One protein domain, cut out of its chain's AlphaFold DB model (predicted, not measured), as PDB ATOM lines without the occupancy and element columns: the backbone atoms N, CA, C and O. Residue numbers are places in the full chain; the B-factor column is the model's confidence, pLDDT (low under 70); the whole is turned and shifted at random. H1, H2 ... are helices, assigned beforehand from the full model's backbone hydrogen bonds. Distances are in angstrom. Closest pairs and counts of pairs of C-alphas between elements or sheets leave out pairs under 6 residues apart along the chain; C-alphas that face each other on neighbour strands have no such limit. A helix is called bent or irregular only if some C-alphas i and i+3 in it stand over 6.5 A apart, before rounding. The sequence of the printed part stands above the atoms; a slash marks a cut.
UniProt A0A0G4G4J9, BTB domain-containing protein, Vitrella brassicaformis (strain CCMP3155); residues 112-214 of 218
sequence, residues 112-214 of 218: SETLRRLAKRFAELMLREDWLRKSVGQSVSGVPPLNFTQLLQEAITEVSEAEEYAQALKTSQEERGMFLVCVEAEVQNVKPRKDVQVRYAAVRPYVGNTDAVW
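AT A GLANCE: This is residues 112 to 214 of the 218 residues of the protein "BTB domain-containing protein" of Vitrella brassicaformis (strain CCMP3155) (UniProt A0A0G4G4J9). A compact group of four crossed helices has H1 as its inner part: H5, the longest helix, crosses H1 on one side, and the hairpin of H3 and H4 packs on H1 on another side, with H4 turning the corner into H5. The short helix H2 lies off the far end of H1 among long loops, and the last 25 residues form a tail without a named helix that swings out round residue 194 and folds back to pair briefly with the stretch before H3. The printed part has 103 residues with five named helices, in the order H1, H2, H3, H4, H5, and no named strand; the class is all helix. The whole is compact, with a radius of gyration of the C-alphas of 13.4 A, and its C-alphas span 37 by 31 by 22 A.

IN THESE COORDINATES: Begin with the longest helix, H5, residues 173 to 189: find C-alpha 173 at (-5.080, 47.355, 107.708), and from there the helix runs 24.6 A to C-alpha 189 at (-26.754, 58.715, 110.154). Next go back to the first printed residue, where H1, residues 112 to 126, begins at C-alpha 112 at (-10.829, 64.032, 106.937) and runs 20.6 A. H3 holds residues 148 to 158 and is 15.8 A long. H4 follows it with residues 160 to 171, 18.7 A long; it is irregular, with C-alphas 164 and 167 7.1 A apart. H2, residues 129 to 135, is the shortest at 9.9 A.

HOW THE PARTS SIT: Start from H5 and look at Val 183: its C-alpha and that of Ala 119 in H1 are 4.5 A apart, the closest pair of these two helices. H5 and H1 touch and run the same way at a steep tilt of 68 degrees, only just short of about perpendicular. H1 also touches H3, where the C-alphas of Phe 122 and Ala 155 come closest at 5.4 A; these two run opposite ways at a steep tilt of 66 degrees. H3 and H5 are apart. H3 and H4 form a helical hairpin: they touch, closest at the C-alphas of Ile 156 and Ala 162, 6.0 A apart, and run opposite ways at a shallow tilt of 13 degrees. H1 touches H4 with residues 114 to 118 alone, about perpendicular at 79 degrees; the closest C-alphas are those of Thr 114 and Ala 162, 6.1 A apart. H4 and H5 touch only at the corner by their link, with the C-alphas of Leu 169 and Arg 176 4.7 A apart. H2 touches no helix; it is close to H1 but not clearly touching, the closest C-alphas being those of Leu 125 and Trp 131 at 7.3 A. In the backbones of H1, H2 and H5 every O i to N i+4 pair is within hydrogen-bond range, against 6 of 7 in H3 and 4 of 8 in H4, where 7 of 9 O i to N i+3 pairs are within range.

THE WHOLE: The two C-alphas farthest apart are those of Val 140 and Glu 161, at 39.5 A, and the first and last printed C-alphas, Ser 112 and Trp 214, are 23.9 A apart. The printed part has no cut. The link from H2 to H3, residues 136 to 147, is long; the other three links are tight. Look at residues 146 to 147 and 212 to 213 for a short antiparallel pairing. The mean pLDDT of the printed part is 70.2, and 43 residues, 129 to 146 and 190 to 214, are under 70.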
ATOM      1  N   SER A 112      -9.676  64.356 106.090       83.12
ATOM      2  CA  SER A 112     -10.829  64.032 106.937       83.12
ATOM      3  C   SER A 112     -12.188  64.249 106.258       83.12
ATOM      4  O   SER A 112     -13.067  63.401 106.384       83.12
ATOM      5  N   GLU A 113     -12.377  65.348 105.529       86.56
ATOM      6  CA  GLU A 113     -13.608  65.640 104.792       86.56
ATOM      7  C   GLU A 113     -13.774  64.709 103.590       86.56
ATOM      8  O   GLU A 113     -14.848  64.136 103.397       86.56
ATOM      9  N   THR A 114     -12.701  64.489 102.830       88.94
ATOM     10  CA  THR A 114     -12.706  63.577 101.680       88.94
ATOM     11  C   THR A 114     -13.003  62.141 102.112       88.94
ATOM     12  O   THR A 114     -13.883  61.493 101.545       88.94
ATOM     13  N   LEU A 115     -12.351  61.662 103.178       89.56
ATOM     14  CA  LEU A 115     -12.620  60.341 103.750       89.56
ATOM     15  C   LEU A 115     -14.031  60.235 104.328       89.56
ATOM     16  O   LEU A 115     -14.647  59.182 104.203       89.56
ATOM     17  N   ARG A 116     -14.579  61.306 104.911       90.19
ATOM     18  CA  ARG A 116     -15.964  61.316 105.395       90.19
ATOM     19  C   ARG A 116     -16.971  61.226 104.249       90.19
ATOM     20  O   ARG A 116     -17.907  60.433 104.323       90.19
ATOM     21  N   ARG A 117     -16.775  62.001 103.175       90.06
ATOM     22  CA  ARG A 117     -17.601  61.924 101.955       90.06
ATOM     23  C   ARG A 117     -17.550  60.522 101.354       90.06
ATOM     24  O   ARG A 117     -18.598  59.958 101.040       90.06
ATOM     25  N   LEU A 118     -16.351  59.944 101.260       93.56
ATOM     26  CA  LEU A 118     -16.155  58.570 100.805       93.56
ATOM     27  C   LEU A 118     -16.868  57.565 101.719       93.56
ATOM     28  O   LEU A 118     -17.583  56.699 101.226       93.56
ATOM     29  N   ALA A 119     -16.726  57.703 103.040       90.12
ATOM     30  CA  ALA A 119     -17.337  56.814 104.024       90.12
ATOM     31  C   ALA A 119     -18.867  56.837 103.939       90.12
ATOM     32  O   ALA A 119     -19.505  55.787 103.973       90.12
ATOM     33  N   LYS A 120     -19.452  58.020 103.737       89.94
ATOM     34  CA  LYS A 120     -20.889  58.175 103.512       89.94
ATOM     35  C   LYS A 120     -21.352  57.466 102.239       89.94
ATOM     36  O   LYS A 120     -22.333  56.729 102.280       89.94
ATOM     37  N   ARG A 121     -20.650  57.646 101.113       90.94
ATOM     38  CA  ARG A 121     -20.985  56.935  99.863       90.94
ATOM     39  C   ARG A 121     -20.846  55.426 100.017       90.94
ATOM     40  O   ARG A 121     -21.724  54.688  99.584       90.94
ATOM     41  N   PHE A 122     -19.786  54.979 100.681       89.62
ATOM     42  CA  PHE A 122     -19.559  53.571 100.985       89.62
ATOM     43  C   PHE A 122     -20.704  52.989 101.833       89.62
ATOM     44  O   PHE A 122     -21.264  51.956 101.477       89.62
ATOM     45  N   ALA A 123     -21.119  53.688 102.895       84.56
ATOM     46  CA  ALA A 123     -22.259  53.322 103.737       84.56
ATOM     47  C   ALA A 123     -23.570  53.222 102.939       84.56
ATOM     48  O   ALA A 123     -24.317  52.255 103.075       84.56
ATOM     49  N   GLU A 124     -23.848  54.195 102.071       83.62
ATOM     50  CA  GLU A 124     -25.038  54.173 101.218       83.62
ATOM     51  C   GLU A 124     -25.030  52.987 100.243       83.62
ATOM     52  O   GLU A 124     -26.068  52.353 100.065       83.62
ATOM     53  N   LEU A 125     -23.877  52.652  99.647       82.69
ATOM     54  CA  LEU A 125     -23.721  51.485  98.771       82.69
ATOM     55  C   LEU A 125     -23.944  50.167  99.516       82.69
ATOM     56  O   LEU A 125     -24.653  49.302  99.004       82.69
ATOM     57  N   MET A 126     -23.415  50.042 100.739       75.69
ATOM     58  CA  MET A 126     -23.654  48.876 101.602       75.69
ATOM     59  C   MET A 126     -25.145  48.648 101.879       75.69
ATOM     60  O   MET A 126     -25.572  47.508 102.047       75.69
ATOM     61  N   LEU A 127     -25.936  49.723 101.921       74.12
ATOM     62  CA  LEU A 127     -27.368  49.686 102.219       74.12
ATOM     63  C   LEU A 127     -28.262  49.587 100.965       74.12
ATOM     64  O   LEU A 127     -29.485  49.523 101.104       74.12
ATOM     65  N   ARG A 128     -27.707  49.569  99.741       73.19
ATOM     66  CA  ARG A 128     -28.505  49.408  98.508       73.19
ATOM     67  C   ARG A 128     -29.047  47.975  98.384       73.19
ATOM     68  O   ARG A 128     -28.296  47.006  98.486       73.19
ATOM     69  N   GLU A 129     -30.339  47.834  98.065       58.09
ATOM     70  CA  GLU A 129     -30.999  46.523  97.893       58.09
ATOM     71  C   GLU A 129     -30.325  45.632  96.840       58.09
ATOM     72  O   GLU A 129     -30.257  44.418  97.016       58.09
ATOM     73  N   ASP A 130     -29.794  46.219  95.765       61.66
ATOM     74  CA  ASP A 130     -29.114  45.474  94.701       61.66
ATOM     75  C   ASP A 130     -27.828  44.800  95.190       61.66
ATOM     76  O   ASP A 130     -27.501  43.698  94.749       61.66
ATOM     77  N   TRP A 131     -27.116  45.433  96.124       58.72
ATOM     78  CA  TRP A 131     -25.930  44.867  96.764       58.72
ATOM     79  C   TRP A 131     -26.308  43.742  97.734       58.72
ATOM     80  O   TRP A 131     -25.691  42.677  97.701       58.72
ATOM     81  N   LEU A 132     -27.381  43.927  98.511       56.78
ATOM     82  CA  LEU A 132     -27.936  42.896  99.397       56.78
ATOM     83  C   LEU A 132     -28.474  41.684  98.613       56.78
ATOM     84  O   LEU A 132     -28.320  40.547  99.041       56.78
ATOM     85  N   ARG A 133     -29.078  41.888  97.437       54.69
ATOM     86  CA  ARG A 133     -29.569  40.792  96.580       54.69
ATOM     87  C   ARG A 133     -28.449  40.062  95.846       54.69
ATOM     88  O   ARG A 133     -28.512  38.841  95.732       54.69
ATOM     89  N   LYS A 134     -27.436  40.787  95.352       53.72
ATOM     90  CA  LYS A 134     -26.258  40.194  94.693       53.72
ATOM     91  C   LYS A 134     -25.431  39.336  95.647       53.72
ATOM     92  O   LYS A 134     -24.800  38.390  95.190       53.72
ATOM     93  N   SER A 135     -25.451  39.637  96.945       48.59
ATOM     94  CA  SER A 135     -24.758  38.834  97.945       48.59
ATOM     95  C   SER A 135     -25.567  37.581  98.327       48.59
ATOM     96  O   SER A 135     -24.994  36.500  98.374       48.59
ATOM     97  N   VAL A 136     -26.894  37.660  98.495       51.38
ATOM     98  CA  VAL A 136     -27.782  36.584  99.023       51.38
ATOM     99  C   VAL A 136     -27.945  35.337  98.114       51.38
ATOM    100  O   VAL A 136     -28.663  34.391  98.438       51.38
ATOM    101  N   GLY A 137     -27.215  35.249  97.005       48.38
ATOM    102  CA  GLY A 137     -27.237  34.121  96.076       48.38
ATOM    103  C   GLY A 137     -26.450  32.870  96.499       48.38
ATOM    104  O   GLY A 137     -25.780  32.326  95.633       48.38
ATOM    105  N   GLN A 138     -26.496  32.418  97.764       45.62
ATOM    106  CA  GLN A 138     -26.259  31.017  98.195       45.62
ATOM    107  C   GLN A 138     -26.399  30.841  99.731       45.62
ATOM    108  O   GLN A 138     -25.493  31.145 100.492       45.62
ATOM    109  N   SER A 139     -27.541  30.267 100.137       37.22
ATOM    110  CA  SER A 139     -27.867  29.524 101.377       37.22
ATOM    111  C   SER A 139     -27.775  30.134 102.793       37.22
ATOM    112  O   SER A 139     -26.715  30.461 103.301       37.22
ATOM    113  N   VAL A 140     -28.940  30.057 103.462       47.12
ATOM    114  CA  VAL A 140     -29.237  29.615 104.848       47.12
ATOM    115  C   VAL A 140     -28.291  30.094 105.967       47.12
ATOM    116  O   VAL A 140     -27.234  29.523 106.195       47.12
ATOM    117  N   SER A 141     -28.781  31.051 106.767       47.44
ATOM    118  CA  SER A 141     -28.155  31.657 107.960       47.44
ATOM    119  C   SER A 141     -26.895  32.496 107.694       47.44
ATOM    120  O   SER A 141     -25.801  31.979 107.516       47.44
ATOM    121  N   GLY A 142     -27.048  33.819 107.746       49.91
ATOM    122  CA  GLY A 142     -25.935  34.767 107.670       49.91
ATOM    123  C   GLY A 142     -25.881  35.494 106.332       49.91
ATOM    124  O   GLY A 142     -25.873  34.885 105.267       49.91
ATOM    125  N   VAL A 143     -25.888  36.824 106.391       50.72
ATOM    126  CA  VAL A 143     -25.727  37.677 105.215       50.72
ATOM    127  C   VAL A 143     -24.296  37.501 104.692       50.72
ATOM    128  O   VAL A 143     -23.363  37.674 105.474       50.72
ATOM    129  N   PRO A 144     -24.097  37.125 103.417       51.44
ATOM    130  CA  PRO A 144     -22.768  36.881 102.866       51.44
ATOM    131  C   PRO A 144     -21.915  38.156 102.832       51.44
ATOM    132  O   PRO A 144     -22.458  39.264 102.752       51.44
ATOM    133  N   PRO A 145     -20.580  38.014 102.891       59.88
ATOM    134  CA  PRO A 145     -19.685  39.148 103.029       59.88
ATOM    135  C   PRO A 145     -19.673  39.990 101.758       59.88
ATOM    136  O   PRO A 145     -19.546  39.470 100.649       59.88
ATOM    137  N   LEU A 146     -19.744  41.306 101.924       69.69
ATOM    138  CA  LEU A 146     -19.540  42.265 100.846       69.69
ATOM    139  C   LEU A 146     -18.045  42.347 100.498       69.69
ATOM    140  O   LEU A 146     -17.200  42.273 101.388       69.69
ATOM    141  N   ASN A 147     -17.700  42.530  99.221       80.00
ATOM    142  CA  ASN A 147     -16.306  42.731  98.818       80.00
ATOM    143  C   ASN A 147     -15.895  44.197  99.052       80.00
ATOM    144  O   ASN A 147     -16.423  45.103  98.400       80.00
ATOM    145  N   PHE A 148     -14.957  44.423  99.979       81.19
ATOM    146  CA  PHE A 148     -14.483  45.760 100.351       81.19
ATOM    147  C   PHE A 148     -13.921  46.511  99.144       81.19
ATOM    148  O   PHE A 148     -14.303  47.651  98.892       81.19
ATOM    149  N   THR A 149     -13.033  45.868  98.388       83.25
ATOM    150  CA  THR A 149     -12.336  46.485  97.255       83.25
ATOM    151  C   THR A 149     -13.302  46.919  96.153       83.25
ATOM    152  O   THR A 149     -13.142  48.002  95.588       83.25
ATOM    153  N   GLN A 150     -14.331  46.120  95.871       83.38
ATOM    154  CA  GLN A 150     -15.351  46.430  94.872       83.38
ATOM    155  C   GLN A 150     -16.244  47.596  95.312       83.38
ATOM    156  O   GLN A 150     -16.464  48.521  94.530       83.38
ATOM    157  N   LEU A 151     -16.711  47.584  96.565       84.19
ATOM    158  CA  LEU A 151     -17.494  48.686  97.135       84.19
ATOM    159  C   LEU A 151     -16.693  49.985  97.195       84.19
ATOM    160  O   LEU A 151     -17.214  51.050  96.875       84.19
ATOM    161  N   LEU A 152     -15.420  49.894  97.585       87.50
ATOM    162  CA  LEU A 152     -14.518  51.034  97.641       87.50
ATOM    163  C   LEU A 152     -14.342  51.638  96.248       87.50
ATOM    164  O   LEU A 152     -14.428  52.851  96.103       87.50
ATOM    165  N   GLN A 153     -14.148  50.805  95.224       89.19
ATOM    166  CA  GLN A 153     -14.007  51.283  93.853       89.19
ATOM    167  C   GLN A 153     -15.275  51.995  93.365       89.19
ATOM    168  O   GLN A 153     -15.176  53.074  92.792       89.19
ATOM    169  N   GLU A 154     -16.458  51.434  93.628       89.00
ATOM    170  CA  GLU A 154     -17.733  52.074  93.277       89.00
ATOM    171  C   GLU A 154     -17.928  53.394  94.045       89.00
ATOM    172  O   GLU A 154     -18.300  54.403  93.450       89.00
ATOM    173  N   ALA A 155     -17.571  53.450  95.332       89.62
ATOM    174  CA  ALA A 155     -17.621  54.687  96.114       89.62
ATOM    175  C   ALA A 155     -16.673  55.770  95.565       89.62
ATOM    176  O   ALA A 155     -17.058  56.937  95.492       89.62
ATOM    177  N   ILE A 156     -15.459  55.395  95.144       91.88
ATOM    178  CA  ILE A 156     -14.471  56.326  94.577       91.88
ATOM    179  C   ILE A 156     -14.919  56.862  93.212       91.88
ATOM    180  O   ILE A 156     -14.666  58.028  92.923       91.88
ATOM    181  N   THR A 157     -15.650  56.090  92.395       89.62
ATOM    182  CA  THR A 157     -16.188  56.637  91.130       89.62
ATOM    183  C   THR A 157     -17.106  57.844  91.341       89.62
ATOM    184  O   THR A 157     -17.200  58.697  90.463       89.62
ATOM    185  N   GLU A 158     -17.743  57.949  92.512       85.81
ATOM    186  CA  GLU A 158     -18.586  59.085  92.888       85.81
ATOM    187  C   GLU A 158     -17.865  60.130  93.771       85.81
ATOM    188  O   GLU A 158     -18.376  61.234  93.964       85.81
ATOM    189  N   VAL A 159     -16.686  59.800  94.311       88.94
ATOM    190  CA  VAL A 159     -15.821  60.685  95.114       88.94
ATOM    191  C   VAL A 159     -14.401  60.591  94.559       88.94
ATOM    192  O   VAL A 159     -13.509  60.011  95.180       88.94
ATOM    193  N   SER A 160     -14.198  61.119  93.350       83.88
ATOM    194  CA  SER A 160     -12.947  60.960  92.594       83.88
ATOM    195  C   SER A 160     -11.724  61.523  93.318       83.88
ATOM    196  O   SER A 160     -10.614  61.027  93.143       83.88
ATOM    197  N   GLU A 161     -11.917  62.525  94.181       85.38
ATOM    198  CA  GLU A 161     -10.860  63.112  95.011       85.38
ATOM    199  C   GLU A 161     -10.265  62.091  96.001       85.38
ATOM    200  O   GLU A 161      -9.144  62.261  96.474       85.38
ATOM    201  N   ALA A 162     -10.994  61.011  96.306       87.62
ATOM    202  CA  ALA A 162     -10.553  59.960  97.211       87.62
ATOM    203  C   ALA A 162      -9.657  58.889  96.561       87.62
ATOM    204  O   ALA A 162      -9.143  58.028  97.280       87.62
ATOM    205  N   GLU A 163      -9.433  58.936  95.240       87.44
ATOM    206  CA  GLU A 163      -8.556  57.990  94.525       87.44
ATOM    207  C   GLU A 163      -7.132  57.986  95.112       87.44
ATOM    208  O   GLU A 163      -6.508  56.934  95.240       87.44
ATOM    209  N   GLU A 164      -6.650  59.139  95.589       87.69
ATOM    210  CA  GLU A 164      -5.349  59.271  96.262       87.69
ATOM    211  C   GLU A 164      -5.229  58.379  97.514       87.69
ATOM    212  O   GLU A 164      -4.139  57.913  97.850       87.69
ATOM    213  N   TYR A 165      -6.347  58.083  98.184       88.12
ATOM    214  CA  TYR A 165      -6.387  57.241  99.384       88.12
ATOM    215  C   TYR A 165      -6.711  55.775  99.075       88.12
ATOM    216  O   TYR A 165      -6.579  54.918  99.949       88.12
ATOM    217  N   ALA A 166      -7.101  55.459  97.837       86.88
ATOM    218  CA  ALA A 166      -7.568  54.132  97.445       86.88
ATOM    219  C   ALA A 166      -6.524  53.048  97.729       86.88
ATOM    220  O   ALA A 166      -6.846  52.001  98.291       86.88
ATOM    221  N   GLN A 167      -5.266  53.310  97.371       87.19
ATOM    222  CA  GLN A 167      -4.182  52.353  97.568       87.19
ATOM    223  C   GLN A 167      -3.938  52.080  99.053       87.19
ATOM    224  O   GLN A 167      -3.818  50.921  99.444       87.19
ATOM    225  N   ALA A 168      -3.917  53.123  99.883       86.88
ATOM    226  CA  ALA A 168      -3.669  52.989 101.313       86.88
ATOM    227  C   ALA A 168      -4.819  52.254 102.025       86.88
ATOM    228  O   ALA A 168      -4.565  51.352 102.820       86.88
ATOM    229  N   LEU A 169      -6.075  52.516 101.648       87.31
ATOM    230  CA  LEU A 169      -7.244  51.770 102.138       87.31
ATOM    231  C   LEU A 169      -7.243  50.292 101.693       87.31
ATOM    232  O   LEU A 169      -7.750  49.415 102.402       87.31
ATOM    233  N   LYS A 170      -6.662  49.989 100.524       83.88
ATOM    234  CA  LYS A 170      -6.519  48.620 100.001       83.88
ATOM    235  C   LYS A 170      -5.358  47.857 100.645       83.88
ATOM    236  O   LYS A 170      -5.494  46.652 100.825       83.88
ATOM    237  N   THR A 171      -4.251  48.496 101.015       81.88
ATOM    238  CA  THR A 171      -3.052  47.780 101.498       81.88
ATOM    239  C   THR A 171      -2.799  47.894 102.999       81.88
ATOM    240  O   THR A 171      -2.222  46.974 103.575       81.88
ATOM    241  N   SER A 172      -3.229  48.979 103.647       84.62
ATOM    242  CA  SER A 172      -3.021  49.211 105.079       84.62
ATOM    243  C   SER A 172      -4.237  48.783 105.893       84.62
ATOM    244  O   SER A 172      -5.328  49.342 105.761       84.62
ATOM    245  N   GLN A 173      -4.040  47.808 106.782       76.62
ATOM    246  CA  GLN A 173      -5.080  47.355 107.708       76.62
ATOM    247  C   GLN A 173      -5.495  48.463 108.689       76.62
ATOM    248  O   GLN A 173      -6.669  48.564 109.038       76.62
ATOM    249  N   GLU A 174      -4.548  49.308 109.100       78.69
ATOM    250  CA  GLU A 174      -4.789  50.426 110.013       78.69
ATOM    251  C   GLU A 174      -5.634  51.520 109.347       78.69
ATOM    252  O   GLU A 174      -6.664  51.919 109.895       78.69
ATOM    253  N   GLU A 175      -5.273  51.948 108.130       83.06
ATOM    254  CA  GLU A 175      -6.058  52.957 107.405       83.06
ATOM    255  C   GLU A 175      -7.456  52.441 107.064       83.06
ATOM    256  O   GLU A 175      -8.445  53.161 107.225       83.06
ATOM    257  N   ARG A 176      -7.552  51.170 106.657       84.88
ATOM    258  CA  ARG A 176      -8.832  50.508 106.416       84.88
ATOM    259  C   ARG A 176      -9.693  50.468 107.678       84.88
ATOM    260  O   ARG A 176     -10.880  50.773 107.602       84.88
ATOM    261  N   GLY A 177      -9.115  50.120 108.828       78.19
ATOM    262  CA  GLY A 177      -9.818  50.092 110.110       78.19
ATOM    263  C   GLY A 177     -10.376  51.462 110.493       78.19
ATOM    264  O   GLY A 177     -11.562  51.581 110.791       78.19
ATOM    265  N   MET A 178      -9.555  52.511 110.398       81.81
ATOM    266  CA  MET A 178      -9.977  53.888 110.685       81.81
ATOM    267  C   MET A 178     -11.088  54.370 109.749       81.81
ATOM    268  O   MET A 178     -12.059  54.978 110.196       81.81
ATOM    269  N   PHE A 179     -10.981  54.068 108.454       87.31
ATOM    270  CA  PHE A 179     -12.025  54.388 107.485       87.31
ATOM    271  C   PHE A 179     -13.349  53.684 107.804       87.31
ATOM    272  O   PHE A 179     -14.408  54.305 107.752       87.31
ATOM    273  N   LEU A 180     -13.296  52.407 108.184       83.19
ATOM    274  CA  LEU A 180     -14.483  51.624 108.516       83.19
ATOM    275  C   LEU A 180     -15.192  52.120 109.788       83.19
ATOM    276  O   LEU A 180     -16.419  52.066 109.843       83.19
ATOM    277  N   VAL A 181     -14.467  52.701 110.751       81.38
ATOM    278  CA  VAL A 181     -15.073  53.430 111.885       81.38
ATOM    279  C   VAL A 181     -15.864  54.653 111.400       81.38
ATOM    280  O   VAL A 181     -16.970  54.911 111.874       81.38
ATOM    281  N   CYS A 182     -15.343  55.400 110.421       82.88
ATOM    282  CA  CYS A 182     -16.088  56.508 109.811       82.88
ATOM    283  C   CYS A 182     -17.325  56.019 109.045       82.88
ATOM    284  O   CYS A 182     -18.374  56.655 109.117       82.88
ATOM    285  N   VAL A 183     -17.224  54.890 108.335       84.88
ATOM    286  CA  VAL A 183     -18.361  54.264 107.638       84.88
ATOM    287  C   VAL A 183     -19.451  53.878 108.632       84.88
ATOM    288  O   VAL A 183     -20.610  54.192 108.392       84.88
ATOM    289  N   GLU A 184     -19.098  53.258 109.760       77.69
ATOM    290  CA  GLU A 184     -20.057  52.887 110.808       77.69
ATOM    291  C   GLU A 184     -20.824  54.112 111.330       77.69
ATOM    292  O   GLU A 184     -22.055  54.087 111.420       77.69
ATOM    293  N   ALA A 185     -20.118  55.214 111.594       80.06
ATOM    294  CA  ALA A 185     -20.744  56.467 112.008       80.06
ATOM    295  C   ALA A 185     -21.703  57.024 110.938       80.06
ATOM    296  O   ALA A 185     -22.780  57.521 111.267       80.06
ATOM    297  N   GLU A 186     -21.352  56.942 109.653       83.31
ATOM    298  CA  GLU A 186     -22.226  57.400 108.567       83.31
ATOM    299  C   GLU A 186     -23.427  56.459 108.355       83.31
ATOM    300  O   GLU A 186     -24.538  56.950 108.174       83.31
ATOM    301  N   VAL A 187     -23.271  55.133 108.489       76.69
ATOM    302  CA  VAL A 187     -24.383  54.157 108.444       76.69
ATOM    303  C   VAL A 187     -25.457  54.487 109.486       76.69
ATOM    304  O   VAL A 187     -26.647  54.437 109.175       76.69
ATOM    305  N   GLN A 188     -25.058  54.872 110.703       71.38
ATOM    306  CA  GLN A 188     -25.994  55.283 111.760       71.38
ATOM    307  C   GLN A 188     -26.748  56.583 111.421       71.38
ATOM    308  O   GLN A 188     -27.860  56.798 111.902       71.38
ATOM    309  N   ASN A 189     -26.167  57.442 110.578       72.25
ATOM    310  CA  ASN A 189     -26.754  58.715 110.154       72.25
ATOM    311  C   ASN A 189     -27.614  58.606 108.879       72.25
ATOM    312  O   ASN A 189     -28.427  59.498 108.605       72.25
ATOM    313  N   VAL A 190     -27.471  57.534 108.091       68.69
ATOM    314  CA  VAL A 190     -28.297  57.292 106.900       68.69
ATOM    315  C   VAL A 190     -29.710  56.886 107.337       68.69
ATOM    316  O   VAL A 190     -29.936  55.796 107.862       68.69
ATOM    317  N   LYS A 191     -30.691  57.773 107.108       57.88
ATOM    318  CA  LYS A 191     -32.116  57.467 107.323       57.88
ATOM    319  C   LYS A 191     -32.562  56.379 106.334       57.88
ATOM    320  O   LYS A 191     -32.360  56.563 105.132       57.88
ATOM    321  N   PRO A 192     -33.223  55.300 106.781       51.50
ATOM    322  CA  PRO A 192     -33.716  54.277 105.871       51.50
ATOM    323  C   PRO A 192     -34.915  54.833 105.088       51.50
ATOM    324  O   PRO A 192     -35.681  55.662 105.595       51.50
ATOM    325  N   ARG A 193     -35.093  54.396 103.834       45.22
ATOM    326  CA  ARG A 193     -36.325  54.676 103.078       45.22
ATOM    327  C   ARG A 193     -37.521  54.042 103.808       45.22
ATOM    328  O   ARG A 193     -37.385  52.981 104.407       45.22
ATOM    329  N   LYS A 194     -38.682  54.714 103.784       39.84
ATOM    330  CA  LYS A 194     -39.894  54.394 104.582       39.84
ATOM    331  C   LYS A 194     -40.449  52.976 104.365       39.84
ATOM    332  O   LYS A 194     -41.265  52.506 105.147       39.84
ATOM    333  N   ASP A 195     -40.017  52.340 103.294       41.38
ATOM    334  CA  ASP A 195     -40.424  51.064 102.726       41.38
ATOM    335  C   ASP A 195     -39.467  49.911 103.091       41.38
ATOM    336  O   ASP A 195     -39.781  48.750 102.841       41.38
ATOM    337  N   VAL A 196     -38.353  50.206 103.771       42.44
ATOM    338  CA  VAL A 196     -37.381  49.207 104.225       42.44
ATOM    339  C   VAL A 196     -37.334  49.213 105.753       42.44
ATOM    340  O   VAL A 196     -36.767  50.117 106.370       42.44
ATOM    341  N   GLN A 197     -37.909  48.186 106.392       38.44
ATOM    342  CA  GLN A 197     -37.575  47.869 107.785       38.44
ATOM    343  C   GLN A 197     -36.138  47.339 107.819       38.44
ATOM    344  O   GLN A 197     -35.898  46.133 107.820       38.44
ATOM    345  N   VAL A 198     -35.165  48.249 107.820       44.72
ATOM    346  CA  VAL A 198     -33.785  47.892 108.138       44.72
ATOM    347  C   VAL A 198     -33.778  47.574 109.627       44.72
ATOM    348  O   VAL A 198     -33.904  48.469 110.463       44.72
ATOM    349  N   ARG A 199     -33.698  46.286 109.973       39.47
ATOM    350  CA  ARG A 199     -33.330  45.878 111.330       39.47
ATOM    351  C   ARG A 199     -31.903  46.372 111.539       39.47
ATOM    352  O   ARG A 199     -30.962  45.753 111.055       39.47
ATOM    353  N   TYR A 200     -31.763  47.550 112.141       41.47
ATOM    354  CA  TYR A 200     -30.467  48.051 112.560       41.47
ATOM    355  C   TYR A 200     -29.941  47.085 113.598       41.47
ATOM    356  O   TYR A 200     -30.466  47.020 114.707       41.47
ATOM    357  N   ALA A 201     -28.891  46.372 113.243       37.53
ATOM    358  CA  ALA A 201     -27.988  45.886 114.248       37.53
ATOM    359  C   ALA A 201     -26.603  46.389 113.931       37.53
ATOM    360  O   ALA A 201     -26.307  46.771 112.797       37.53
ATOM    361  N   ALA A 202     -25.817  46.501 114.992       37.78
ATOM    362  CA  ALA A 202     -24.514  47.120 114.974       37.78
ATOM    363  C   ALA A 202     -23.704  46.610 113.774       37.78
ATOM    364  O   ALA A 202     -23.283  45.454 113.731       37.78
ATOM    365  N   VAL A 203     -23.489  47.483 112.788       40.94
ATOM    366  CA  VAL A 203     -22.569  47.197 111.694       40.94
ATOM    367  C   VAL A 203     -21.182  47.298 112.292       40.94
ATOM    368  O   VAL A 203     -20.602  48.373 112.337       40.94
ATOM    369  N   ARG A 204     -20.672  46.176 112.797       44.56
ATOM    370  CA  ARG A 204     -19.269  46.044 113.160       44.56
ATOM    371  C   ARG A 204     -18.531  45.544 111.929       44.56
ATOM    372  O   ARG A 204     -18.594  44.344 111.651       44.56
ATOM    373  N   PRO A 205     -17.847  46.416 111.172       46.66
ATOM    374  CA  PRO A 205     -16.952  45.959 110.127       46.66
ATOM    375  C   PRO A 205     -15.851  45.104 110.768       46.66
ATOM    376  O   PRO A 205     -14.889  45.608 111.343       46.66
ATOM    377  N   TYR A 206     -16.021  43.783 110.723       44.59
ATOM    378  CA  TYR A 206     -15.010  42.855 111.205       44.59
ATOM    379  C   TYR A 206     -13.896  42.779 110.165       44.59
ATOM    380  O   TYR A 206     -14.082  42.215 109.088       44.59
ATOM    381  N   VAL A 207     -12.731  43.341 110.490       50.44
ATOM    382  CA  VAL A 207     -11.529  43.219 109.660       50.44
ATOM    383  C   VAL A 207     -10.901  41.851 109.928       50.44
ATOM    384  O   VAL A 207      -9.966  41.712 110.713       50.44
ATOM    385  N   GLY A 208     -11.452  40.815 109.298       53.53
ATOM    386  CA  GLY A 208     -10.725  39.565 109.103       53.53
ATOM    387  C   GLY A 208      -9.575  39.773 108.112       53.53
ATOM    388  O   GLY A 208      -9.527  40.775 107.403       53.53
ATOM    389  N   ASN A 209      -8.661  38.807 108.005       52.16
ATOM    390  CA  ASN A 209      -7.565  38.806 107.020       52.16
ATOM    391  C   ASN A 209      -8.055  38.607 105.560       52.16
ATOM    392  O   ASN A 209      -7.341  38.088 104.706       52.16
ATOM    393  N   THR A 210      -9.315  38.936 105.288       56.78
ATOM    394  CA  THR A 210     -10.038  38.699 104.042       56.78
ATOM    395  C   THR A 210     -10.625  40.022 103.548       56.78
ATOM    396  O   THR A 210     -10.947  40.909 104.333       56.78
ATOM    397  N   ASP A 211     -10.776  40.173 102.232       66.62
ATOM    398  CA  ASP A 211     -11.363  41.346 101.546       66.62
ATOM    399  C   ASP A 211     -12.891  41.487 101.780       66.62
ATOM    400  O   ASP A 211     -13.627  42.055 100.975       66.62
ATOM    401  N   ALA A 212     -13.380  40.905 102.874       61.69
ATOM    402  CA  ALA A 212     -14.775  40.724 103.231       61.69
ATOM    403  C   ALA A 212     -15.213  41.765 104.271       61.69
ATOM    404  O   ALA A 212     -14.581  41.911 105.315       61.69
ATOM    405  N   VAL A 213     -16.336  42.434 104.017       61.34
ATOM    406  CA  VAL A 213     -17.034  43.317 104.961       61.34
ATOM    407  C   VAL A 213     -18.339  42.652 105.364       61.34
ATOM    408  O   VAL A 213     -19.134  42.255 104.512       61.34
ATOM    409  N   TRP A 214     -18.577  42.547 106.665       54.56
ATOM    410  CA  TRP A 214     -19.778  41.919 107.203       54.56
ATOM    411  C   TRP A 214     -20.753  42.960 107.741       54.56
ATOM    412  O   TRP A 214     -20.358  43.925 108.394       54.56
TER     413      TRP A 214